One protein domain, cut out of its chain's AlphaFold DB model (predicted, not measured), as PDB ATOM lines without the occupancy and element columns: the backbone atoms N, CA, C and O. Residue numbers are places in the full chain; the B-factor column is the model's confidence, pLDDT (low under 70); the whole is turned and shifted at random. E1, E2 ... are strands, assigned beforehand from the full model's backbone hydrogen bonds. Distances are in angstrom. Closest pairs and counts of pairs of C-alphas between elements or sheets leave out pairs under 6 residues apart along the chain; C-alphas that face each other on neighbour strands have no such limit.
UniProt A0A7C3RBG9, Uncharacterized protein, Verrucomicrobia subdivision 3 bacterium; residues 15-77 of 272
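This is residues 15 to 77 of the 272 residues of an uncharacterized protein of Verrucomicrobia subdivision 3 bacterium (UniProt A0A7C3RBG9). With little regular structure, this is an open V of two thin arms: residues 15 to 44 fold back on themselves as a long loop, and the hairpin E2 and E3 makes the other arm. The 63 printed residues have no named helix and the strands E1, E2, E3 in that order, an all-strand class with 15 residues in named elements; the sheet E2 - E3 is antiparallel. It is elongated, 48 by 28 by 17 A, and only just extended, close to loose, with a radius of gyration of the C-alphas of 16.0 A.

Look first at residues 15 to 16, paired antiparallel with residues 42 to 43 of E1, residues 42 to 44. E1 pairs with no named strand. E2, residues 56 to 61, and E3, residues 66 to 71, form a hairpin at 154 degrees; find N 59 and O 68, 2.9 A apart. E1 is apart from both.

Find C-alpha 42 at (148.342, 182.389, 84.382), where E1 begins, 6.8 A long. E2 runs 15.6 A; E3 runs 16.4 A to C-alpha 71 at (156.174, 191.545, 96.869).

The C-alphas farthest apart, of Leu 30 and Glu 48, are 49.0 A apart. The printed part has no cut; the link E1 to E2 is long. Residue 29 is under pLDDT 70.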
ATOM      1  N   ARG A  15     142.702 182.623  85.228       85.94
ATOM      2  CA  ARG A  15     142.695 181.163  85.271       85.94
ATOM      3  C   ARG A  15     144.113 180.677  85.555       85.94
ATOM      4  O   ARG A  15     145.017 180.907  84.750       85.94
ATOM      5  N   LEU A  16     144.284 180.007  86.688       86.00
ATOM      6  CA  LEU A  16     145.547 179.406  87.110       86.00
ATOM      7  C   LEU A  16     145.566 177.930  86.717       86.00
ATOM      8  O   LEU A  16     144.610 177.199  86.978       86.00
ATOM      9  N   PHE A  17     146.649 177.489  86.085       83.62
ATOM     10  CA  PHE A  17     146.912 176.067  85.867       83.62
ATOM     11  C   PHE A  17     147.758 175.505  87.019       83.62
ATOM     12  O   PHE A  17     148.439 176.275  87.692       83.62
ATOM     13  N   PRO A  18     147.741 174.185  87.273       83.31
ATOM     14  CA  PRO A  18     148.595 173.584  88.295       83.31
ATOM     15  C   PRO A  18     150.069 173.938  88.060       83.31
ATOM     16  O   PRO A  18     150.565 173.807  86.940       83.31
ATOM     17  N   ALA A  19     150.758 174.405  89.103       84.06
ATOM     18  CA  ALA A  19     152.166 174.771  89.004       84.06
ATOM     19  C   ALA A  19     153.047 173.521  88.891       84.06
ATOM     20  O   ALA A  19     152.883 172.565  89.652       84.06
ATOM     21  N   THR A  20     154.033 173.562  87.999       84.00
ATOM     22  CA  THR A  20     155.063 172.523  87.898       84.00
ATOM     23  C   THR A  20     156.293 172.976  88.676       84.00
ATOM     24  O   THR A  20     156.859 174.034  88.400       84.00
ATOM     25  N   ALA A  21     156.718 172.190  89.665       81.75
ATOM     26  CA  ALA A  21     157.944 172.450  90.415       81.75
ATOM     27  C   ALA A  21     159.125 171.724  89.763       81.75
ATOM     28  O   ALA A  21     159.073 170.511  89.559       81.75
ATOM     29  N   LYS A  22     160.206 172.450  89.467       79.50
ATOM     30  CA  LYS A  22     161.481 171.824  89.098       79.50
ATOM     31  C   LYS A  22     162.167 171.253  90.348       79.50
ATOM     32  O   LYS A  22     161.940 171.778  91.446       79.50
ATOM     33  N   PRO A  23     162.999 170.202  90.207       76.00
ATOM     34  CA  PRO A  23     163.826 169.708  91.306       76.00
ATOM     35  C   PRO A  23     164.645 170.851  91.916       76.00
ATOM     36  O   PRO A  23     165.111 171.723  91.185       76.00
ATOM     37  N   ALA A  24     164.789 170.868  93.242       73.62
ATOM     38  CA  ALA A  24     165.580 171.895  93.913       73.62
ATOM     39  C   ALA A  24     167.062 171.739  93.539       73.62
ATOM     40  O   ALA A  24     167.641 170.666  93.710       73.62
ATOM     41  N   GLU A  25     167.670 172.809  93.037       77.56
ATOM     42  CA  GLU A  25     169.096 172.857  92.727       77.56
ATOM     43  C   GLU A  25     169.846 173.256  93.996       77.56
ATOM     44  O   GLU A  25     169.619 174.330  94.548       77.56
ATOM     45  N   THR A  26     170.706 172.373  94.497       76.00
ATOM     46  CA  THR A  26     171.527 172.649  95.680       76.00
ATOM     47  C   THR A  26     172.735 173.488  95.275       76.00
ATOM     48  O   THR A  26     173.429 173.143  94.321       76.00
ATOM     49  N   THR A  27     172.990 174.585  95.986       71.38
ATOM     50  CA  THR A  27     174.081 175.526  95.672       71.38
ATOM     51  C   THR A  27     175.339 175.278  96.517       71.38
ATOM     52  O   THR A  27     176.426 175.677  96.110       71.38
ATOM     53  N   ASP A  28     175.221 174.559  97.638       75.94
ATOM     54  CA  ASP A  28     176.317 174.266  98.573       75.94
ATOM     55  C   ASP A  28     176.595 172.746  98.695       75.94
ATOM     56  O   ASP A  28     175.641 171.968  98.795       75.94
ATOM     57  N   PRO A  29     177.863 172.279  98.731       67.81
ATOM     58  CA  PRO A  29     178.222 170.878  98.991       67.81
ATOM     59  C   PRO A  29     177.580 170.224 100.227       67.81
ATOM     60  O   PRO A  29     177.497 168.996 100.260       67.81
ATOM     61  N   LEU A  30     177.115 170.989 101.225       74.75
ATOM     62  CA  LEU A  30     176.431 170.446 102.409       74.75
ATOM     63  C   LEU A  30     174.916 170.241 102.232       74.75
ATOM     64  O   LEU A  30     174.286 169.663 103.117       74.75
ATOM     65  N   GLY A  31     174.302 170.675 101.124       71.56
ATOM     66  CA  GLY A  31     172.866 170.452 100.902       71.56
ATOM     67  C   GLY A  31     171.925 171.434 101.606       71.56
ATOM     68  O   GLY A  31     170.715 171.214 101.596       71.56
ATOM     69  N   ILE A  32     172.461 172.477 102.246       74.12
ATOM     70  CA  ILE A  32     171.704 173.358 103.153       74.12
ATOM     71  C   ILE A  32     171.075 174.540 102.401       74.12
ATOM     72  O   ILE A  32     169.977 174.978 102.742       74.12
ATOM     73  N   GLU A  33     171.727 175.013 101.338       78.88
ATOM     74  CA  GLU A  33     171.240 176.102 100.491       78.88
ATOM     75  C   GLU A  33     170.887 175.606  99.087       78.88
ATOM     76  O   GLU A  33     171.580 174.770  98.497       78.88
ATOM     77  N   GLY A  34     169.809 176.147  98.521       81.75
ATOM     78  CA  GLY A  34     169.389 175.799  97.172       81.75
ATOM     79  C   GLY A  34     168.242 176.646  96.641       81.75
ATOM     80  O   GLY A  34     167.625 177.437  97.356       81.75
ATOM     81  N   VAL A  35     167.944 176.452  95.361       84.00
ATOM     82  CA  VAL A  35     166.924 177.189  94.615       84.00
ATOM     83  C   VAL A  35     165.847 176.220  94.139       84.00
ATOM     84  O   VAL A  35     166.130 175.247  93.442       84.00
ATOM     85  N   LYS A  36     164.581 176.497  94.482       85.50
ATOM     86  CA  LYS A  36     163.414 175.779  93.947       85.50
ATOM     87  C   LYS A  36     162.647 176.693  92.997       85.50
ATOM     88  O   LYS A  36     162.173 177.752  93.398       85.50
ATOM     89  N   THR A  37     162.516 176.268  91.743       86.12
ATOM     90  CA  THR A  37     161.820 177.035  90.701       86.12
ATOM     91  C   THR A  37     160.425 176.464  90.465       86.12
ATOM     92  O   THR A  37     160.279 175.264  90.220       86.12
ATOM     93  N   PHE A  38     159.411 177.326  90.499       87.19
ATOM     94  CA  PHE A  38     158.034 176.989  90.139       87.19
ATOM     95  C   PHE A  38     157.669 177.642  88.811       87.19
ATOM     96  O   PHE A  38     157.900 178.835  88.617       87.19
ATOM     97  N   GLU A  39     157.064 176.870  87.917       87.56
ATOM     98  CA  GLU A  39     156.486 177.370  86.675       87.56
ATOM     99  C   GLU A  39     154.964 177.332  86.784       87.56
ATOM    100  O   GLU A  39     154.366 176.275  86.989       87.56
ATOM    101  N   LEU A  40     154.339 178.502  86.669       86.88
ATOM    102  CA  LEU A  40     152.896 178.677  86.769       86.88
ATOM    103  C   LEU A  40     152.384 179.394  85.519       86.88
ATOM    104  O   LEU A  40     152.868 180.471  85.170       86.88
ATOM    105  N   VAL A  41     151.382 178.807  84.864       87.62
ATOM    106  CA  VAL A  41     150.687 179.433  83.733       87.62
ATOM    107  C   VAL A  41     149.455 180.166  84.251       87.62
ATOM    108  O   VAL A  41     148.580 179.571  84.883       87.62
ATOM    109  N   VAL A  42     149.397 181.464  83.956       88.38
ATOM    110  CA  VAL A  42     148.342 182.389  84.382       88.38
ATOM    111  C   VAL A  42     147.692 182.978  83.134       88.38
ATOM    112  O   VAL A  42     148.384 183.564  82.302       88.38
ATOM    113  N   VAL A  43     146.376 182.815  82.980       86.12
ATOM    114  CA  VAL A  43     145.634 183.291  81.799       86.12
ATOM    115  C   VAL A  43     144.598 184.342  82.211       86.12
ATOM    116  O   VAL A  43     143.729 184.023  83.025       86.12
ATOM    117  N   PRO A  44     144.650 185.579  81.677       88.31
ATOM    118  CA  PRO A  44     143.644 186.602  81.964       88.31
ATOM    119  C   PRO A  44     142.281 186.183  81.400       88.31
ATOM    120  O   PRO A  44     142.197 185.730  80.261       88.31
ATOM    121  N   GLN A  45     141.215 186.323  82.192       84.69
ATOM    122  CA  GLN A  45     139.863 185.920  81.776       84.69
ATOM    123  C   GLN A  45     139.064 187.042  81.098       84.69
ATOM    124  O   GLN A  45     138.039 186.770  80.479       84.69
ATOM    125  N   SER A  46     139.527 188.290  81.190       81.19
ATOM    126  CA  SER A  46     138.873 189.461  80.602       81.19
ATOM    127  C   SER A  46     139.891 190.370  79.919       81.19
ATOM    128  O   SER A  46     141.047 190.461  80.334       81.19
ATOM    129  N   THR A  47     139.440 191.071  78.881       80.62
ATOM    130  CA  THR A  47     140.194 192.127  78.189       80.62
ATOM    131  C   THR A  47     140.323 193.406  79.011       80.62
ATOM    132  O   THR A  47     141.112 194.275  78.660       80.62
ATOM    133  N   GLU A  48     139.563 193.528  80.100       81.00
ATOM    134  CA  GLU A  48     139.638 194.655  81.038       81.00
ATOM    135  C   GLU A  48     140.851 194.561  81.979       81.00
ATOM    136  O   GLU A  48     141.169 195.513  82.687       81.00
ATOM    137  N   ILE A  49     141.549 193.421  81.990       83.75
ATOM    138  CA  ILE A  49     142.737 193.209  82.816       83.75
ATOM    139  C   ILE A  49     143.931 193.917  82.167       83.75
ATOM    140  O   ILE A  49     144.430 193.495  81.124       83.75
ATOM    141  N   THR A  50     144.406 194.978  82.814       83.69
ATOM    142  CA  THR A  50     145.514 195.824  82.340       83.69
ATOM    143  C   THR A  50     146.842 195.547  83.041       83.69
ATOM    144  O   THR A  50     147.890 196.009  82.596       83.69
ATOM    145  N   GLU A  51     146.838 194.772  84.125       89.44
ATOM    146  CA  GLU A  51     148.047 194.394  84.852       89.44
ATOM    147  C   GLU A  51     147.891 193.051  85.571       89.44
ATOM    148  O   GLU A  51     146.794 192.642  85.949       89.44
ATOM    149  N   LEU A  52     149.015 192.361  85.758       90.12
ATOM    150  CA  LEU A  52     149.160 191.242  86.675       90.12
ATOM    151  C   LEU A  52     149.562 191.794  88.050       90.12
ATOM    152  O   LEU A  52     150.655 192.367  88.167       90.12
ATOM    153  N   PRO A  53     148.725 191.611  89.087       91.38
ATOM    154  CA  PRO A  53     149.038 192.079  90.429       91.38
ATOM    155  C   PRO A  53     150.332 191.455  90.981       91.38
ATOM    156  O   PRO A  53     150.645 190.311  90.635       91.38
ATOM    157  N   PRO A  54     151.044 192.156  91.883       91.62
ATOM    158  CA  PRO A  54     152.222 191.650  92.586       91.62
ATOM    159  C   PRO A  54     152.063 190.230  93.130       91.62
ATOM    160  O   PRO A  54     151.085 189.932  93.815       91.62
ATOM    161  N   LEU A  55     153.072 189.389  92.901       90.19
ATOM    162  CA  LEU A  55     153.211 188.115  93.593       90.19
ATOM    163  C   LEU A  55     153.605 188.391  95.042       90.19
ATOM    164  O   LEU A  55     154.591 189.088  95.294       90.19
ATOM    165  N   VAL A  56     152.861 187.821  95.983       90.62
ATOM    166  CA  VAL A  56     153.125 187.964  97.415       90.62
ATOM    167  C   VAL A  56     153.624 186.639  97.981       90.62
ATOM    168  O   VAL A  56     152.981 185.601  97.815       90.62
ATOM    169  N   PHE A  57     154.759 186.675  98.679       90.19
ATOM    170  CA  PHE A  57     155.322 185.527  99.388       90.19
ATOM    171  C   PHE A  57     155.656 185.923 100.822       90.19
ATOM    172  O   PHE A  57     156.408 186.871 101.044       90.19
ATOM    173  N   SER A  58     155.098 185.205 101.793       90.12
ATOM    174  CA  SER A  58     155.370 185.438 103.213       90.12
ATOM    175  C   SER A  58     156.140 184.265 103.797       90.12
ATOM    176  O   SER A  58     155.758 183.116 103.589       90.12
ATOM    177  N   PHE A  59     157.203 184.556 104.540       89.44
ATOM    178  CA  PHE A  59     158.037 183.554 105.195       89.44
ATOM    179  C   PHE A  59     158.436 184.011 106.597       89.44
ATOM    180  O   PHE A  59     158.414 185.201 106.911       89.44
ATOM    181  N   PHE A  60     158.779 183.054 107.453       89.12
ATOM    182  CA  PHE A  60     159.297 183.340 108.784       89.12
ATOM    183  C   PHE A  60     160.808 183.560 108.710       89.12
ATOM    184  O   PHE A  60     161.528 182.686 108.232       89.12
ATOM    185  N   ASP A  61     161.278 184.718 109.170       89.44
ATOM    186  CA  ASP A  61     162.702 184.999 109.335       89.44
ATOM    187  C   ASP A  61     163.138 184.497 110.729       89.44
ATOM    188  O   ASP A  61     162.700 185.073 111.732       89.44
ATOM    189  N   PRO A  62     163.938 183.414 110.829       88.38
ATOM    190  CA  PRO A  62     164.303 182.815 112.112       88.38
ATOM    191  C   PRO A  62     165.232 183.699 112.953       88.38
ATOM    192  O   PRO A  62     165.158 183.638 114.183       88.38
ATOM    193  N   ASP A  63     166.047 184.548 112.320       91.81
ATOM    194  CA  ASP A  63     166.983 185.439 113.010       91.81
ATOM    195  C   ASP A  63     166.237 186.624 113.622       91.81
ATOM    196  O   ASP A  63     166.408 186.956 114.798       91.81
ATOM    197  N   ALA A  64     165.341 187.234 112.840       91.69
ATOM    198  CA  ALA A  64     164.510 188.343 113.304       91.69
ATOM    199  C   ALA A  64     163.292 187.891 114.131       91.69
ATOM    200  O   ALA A  64     162.666 188.722 114.786       91.69
ATOM    201  N   ARG A  65     162.942 186.597 114.097       92.12
ATOM    202  CA  ARG A  65     161.756 185.981 114.728       92.12
ATOM    203  C   ARG A  65     160.426 186.640 114.348       92.12
ATOM    204  O   ARG A  65     159.496 186.694 115.151       92.12
ATOM    205  N   VAL A  66     160.327 187.146 113.121       94.06
ATOM    206  CA  VAL A  66     159.151 187.858 112.603       94.06
ATOM    207  C   VAL A  66     158.829 187.351 111.198       94.06
ATOM    208  O   VAL A  66     159.722 186.989 110.432       94.06
ATOM    209  N   PHE A  67     157.548 187.331 110.836       91.88
ATOM    210  CA  PHE A  67     157.129 187.048 109.465       91.88
ATOM    211  C   PHE A  67     157.435 188.235 108.551       91.88
ATOM    212  O   PHE A  67     157.020 189.362 108.821       91.88
ATOM    213  N   ARG A  68     158.134 187.976 107.446       92.00
ATOM    214  CA  ARG A  68     158.403 188.957 106.393       92.00
ATOM    215  C   ARG A  68     157.604 188.617 105.145       92.00
ATOM    216  O   ARG A  68     157.435 187.448 104.803       92.00
ATOM    217  N   THR A  69     157.154 189.651 104.442       91.75
ATOM    218  CA  THR A  69     156.405 189.523 103.189       91.75
ATOM    219  C   THR A  69     157.157 190.210 102.061       91.75
ATOM    220  O   THR A  69     157.399 191.415 102.110       91.75
ATOM    221  N   LEU A  70     157.495 189.448 101.026       91.31
ATOM    222  CA  LEU A  70     158.066 189.947  99.782       91.31
ATOM    223  C   LEU A  70     156.959 190.149  98.753       91.31
ATOM    224  O   LEU A  70     156.020 189.354  98.671       91.31
ATOM    225  N   LYS A  71     157.085 191.219  97.967       91.25
ATOM    226  CA  LYS A  71     156.174 191.545  96.869       91.25
ATOM    227  C   LYS A  71     156.976 191.757  95.595       91.25
ATOM    228  O   LYS A  71     157.936 192.526  95.602       91.25
ATOM    229  N   SER A  72     156.584 191.094  94.512       90.25
ATOM    230  CA  SER A  72     157.129 191.396  93.188       90.25
ATOM    231  C   SER A  72     156.546 192.714  92.657       90.25
ATOM    232  O   SER A  72     155.474 193.133  93.094       90.25
ATOM    233  N   PRO A  73     157.189 193.377  91.685       89.88
ATOM    234  CA  PRO A  73     156.524 194.442  90.940       89.88
ATOM    235  C   PRO A  73     155.306 193.898  90.173       89.88
ATOM    236  O   PRO A  73     155.278 192.722  89.794       89.88
ATOM    237  N   ALA A  74     154.311 194.761  89.950       90.12
ATOM    238  CA  ALA A  74     153.194 194.483  89.052       90.12
ATOM    239  C   ALA A  74     153.683 194.464  87.596       90.12
ATOM    240  O   ALA A  74     154.592 195.216  87.231       90.12
ATOM    241  N   VAL A  75     153.081 193.621  86.758       89.62
ATOM    242  CA  VAL A  75     153.445 193.509  85.337       89.62
ATOM    243  C   VAL A  75     152.303 194.053  84.492       89.62
ATOM    244  O   VAL A  75     151.215 193.491  84.510       89.62
ATOM    245  N   GLN A  76     152.533 195.125  83.731       89.31
ATOM    246  CA  GLN A  76     151.502 195.663  82.839       89.31
ATOM    247  C   GLN A  76     151.214 194.691  81.690       89.31
ATOM    248  O   GLN A  76     152.130 194.148  81.068       89.31
ATOM    249  N   LEU A  77     149.931 194.482  81.406       83.62
ATOM    250  CA  LEU A  77     149.430 193.574  80.385       83.62
ATOM    251  C   LEU A  77     148.566 194.341  79.384       83.62
ATOM    252  O   LEU A  77     147.722 195.149  79.749       83.62
TER     253      LEU A  77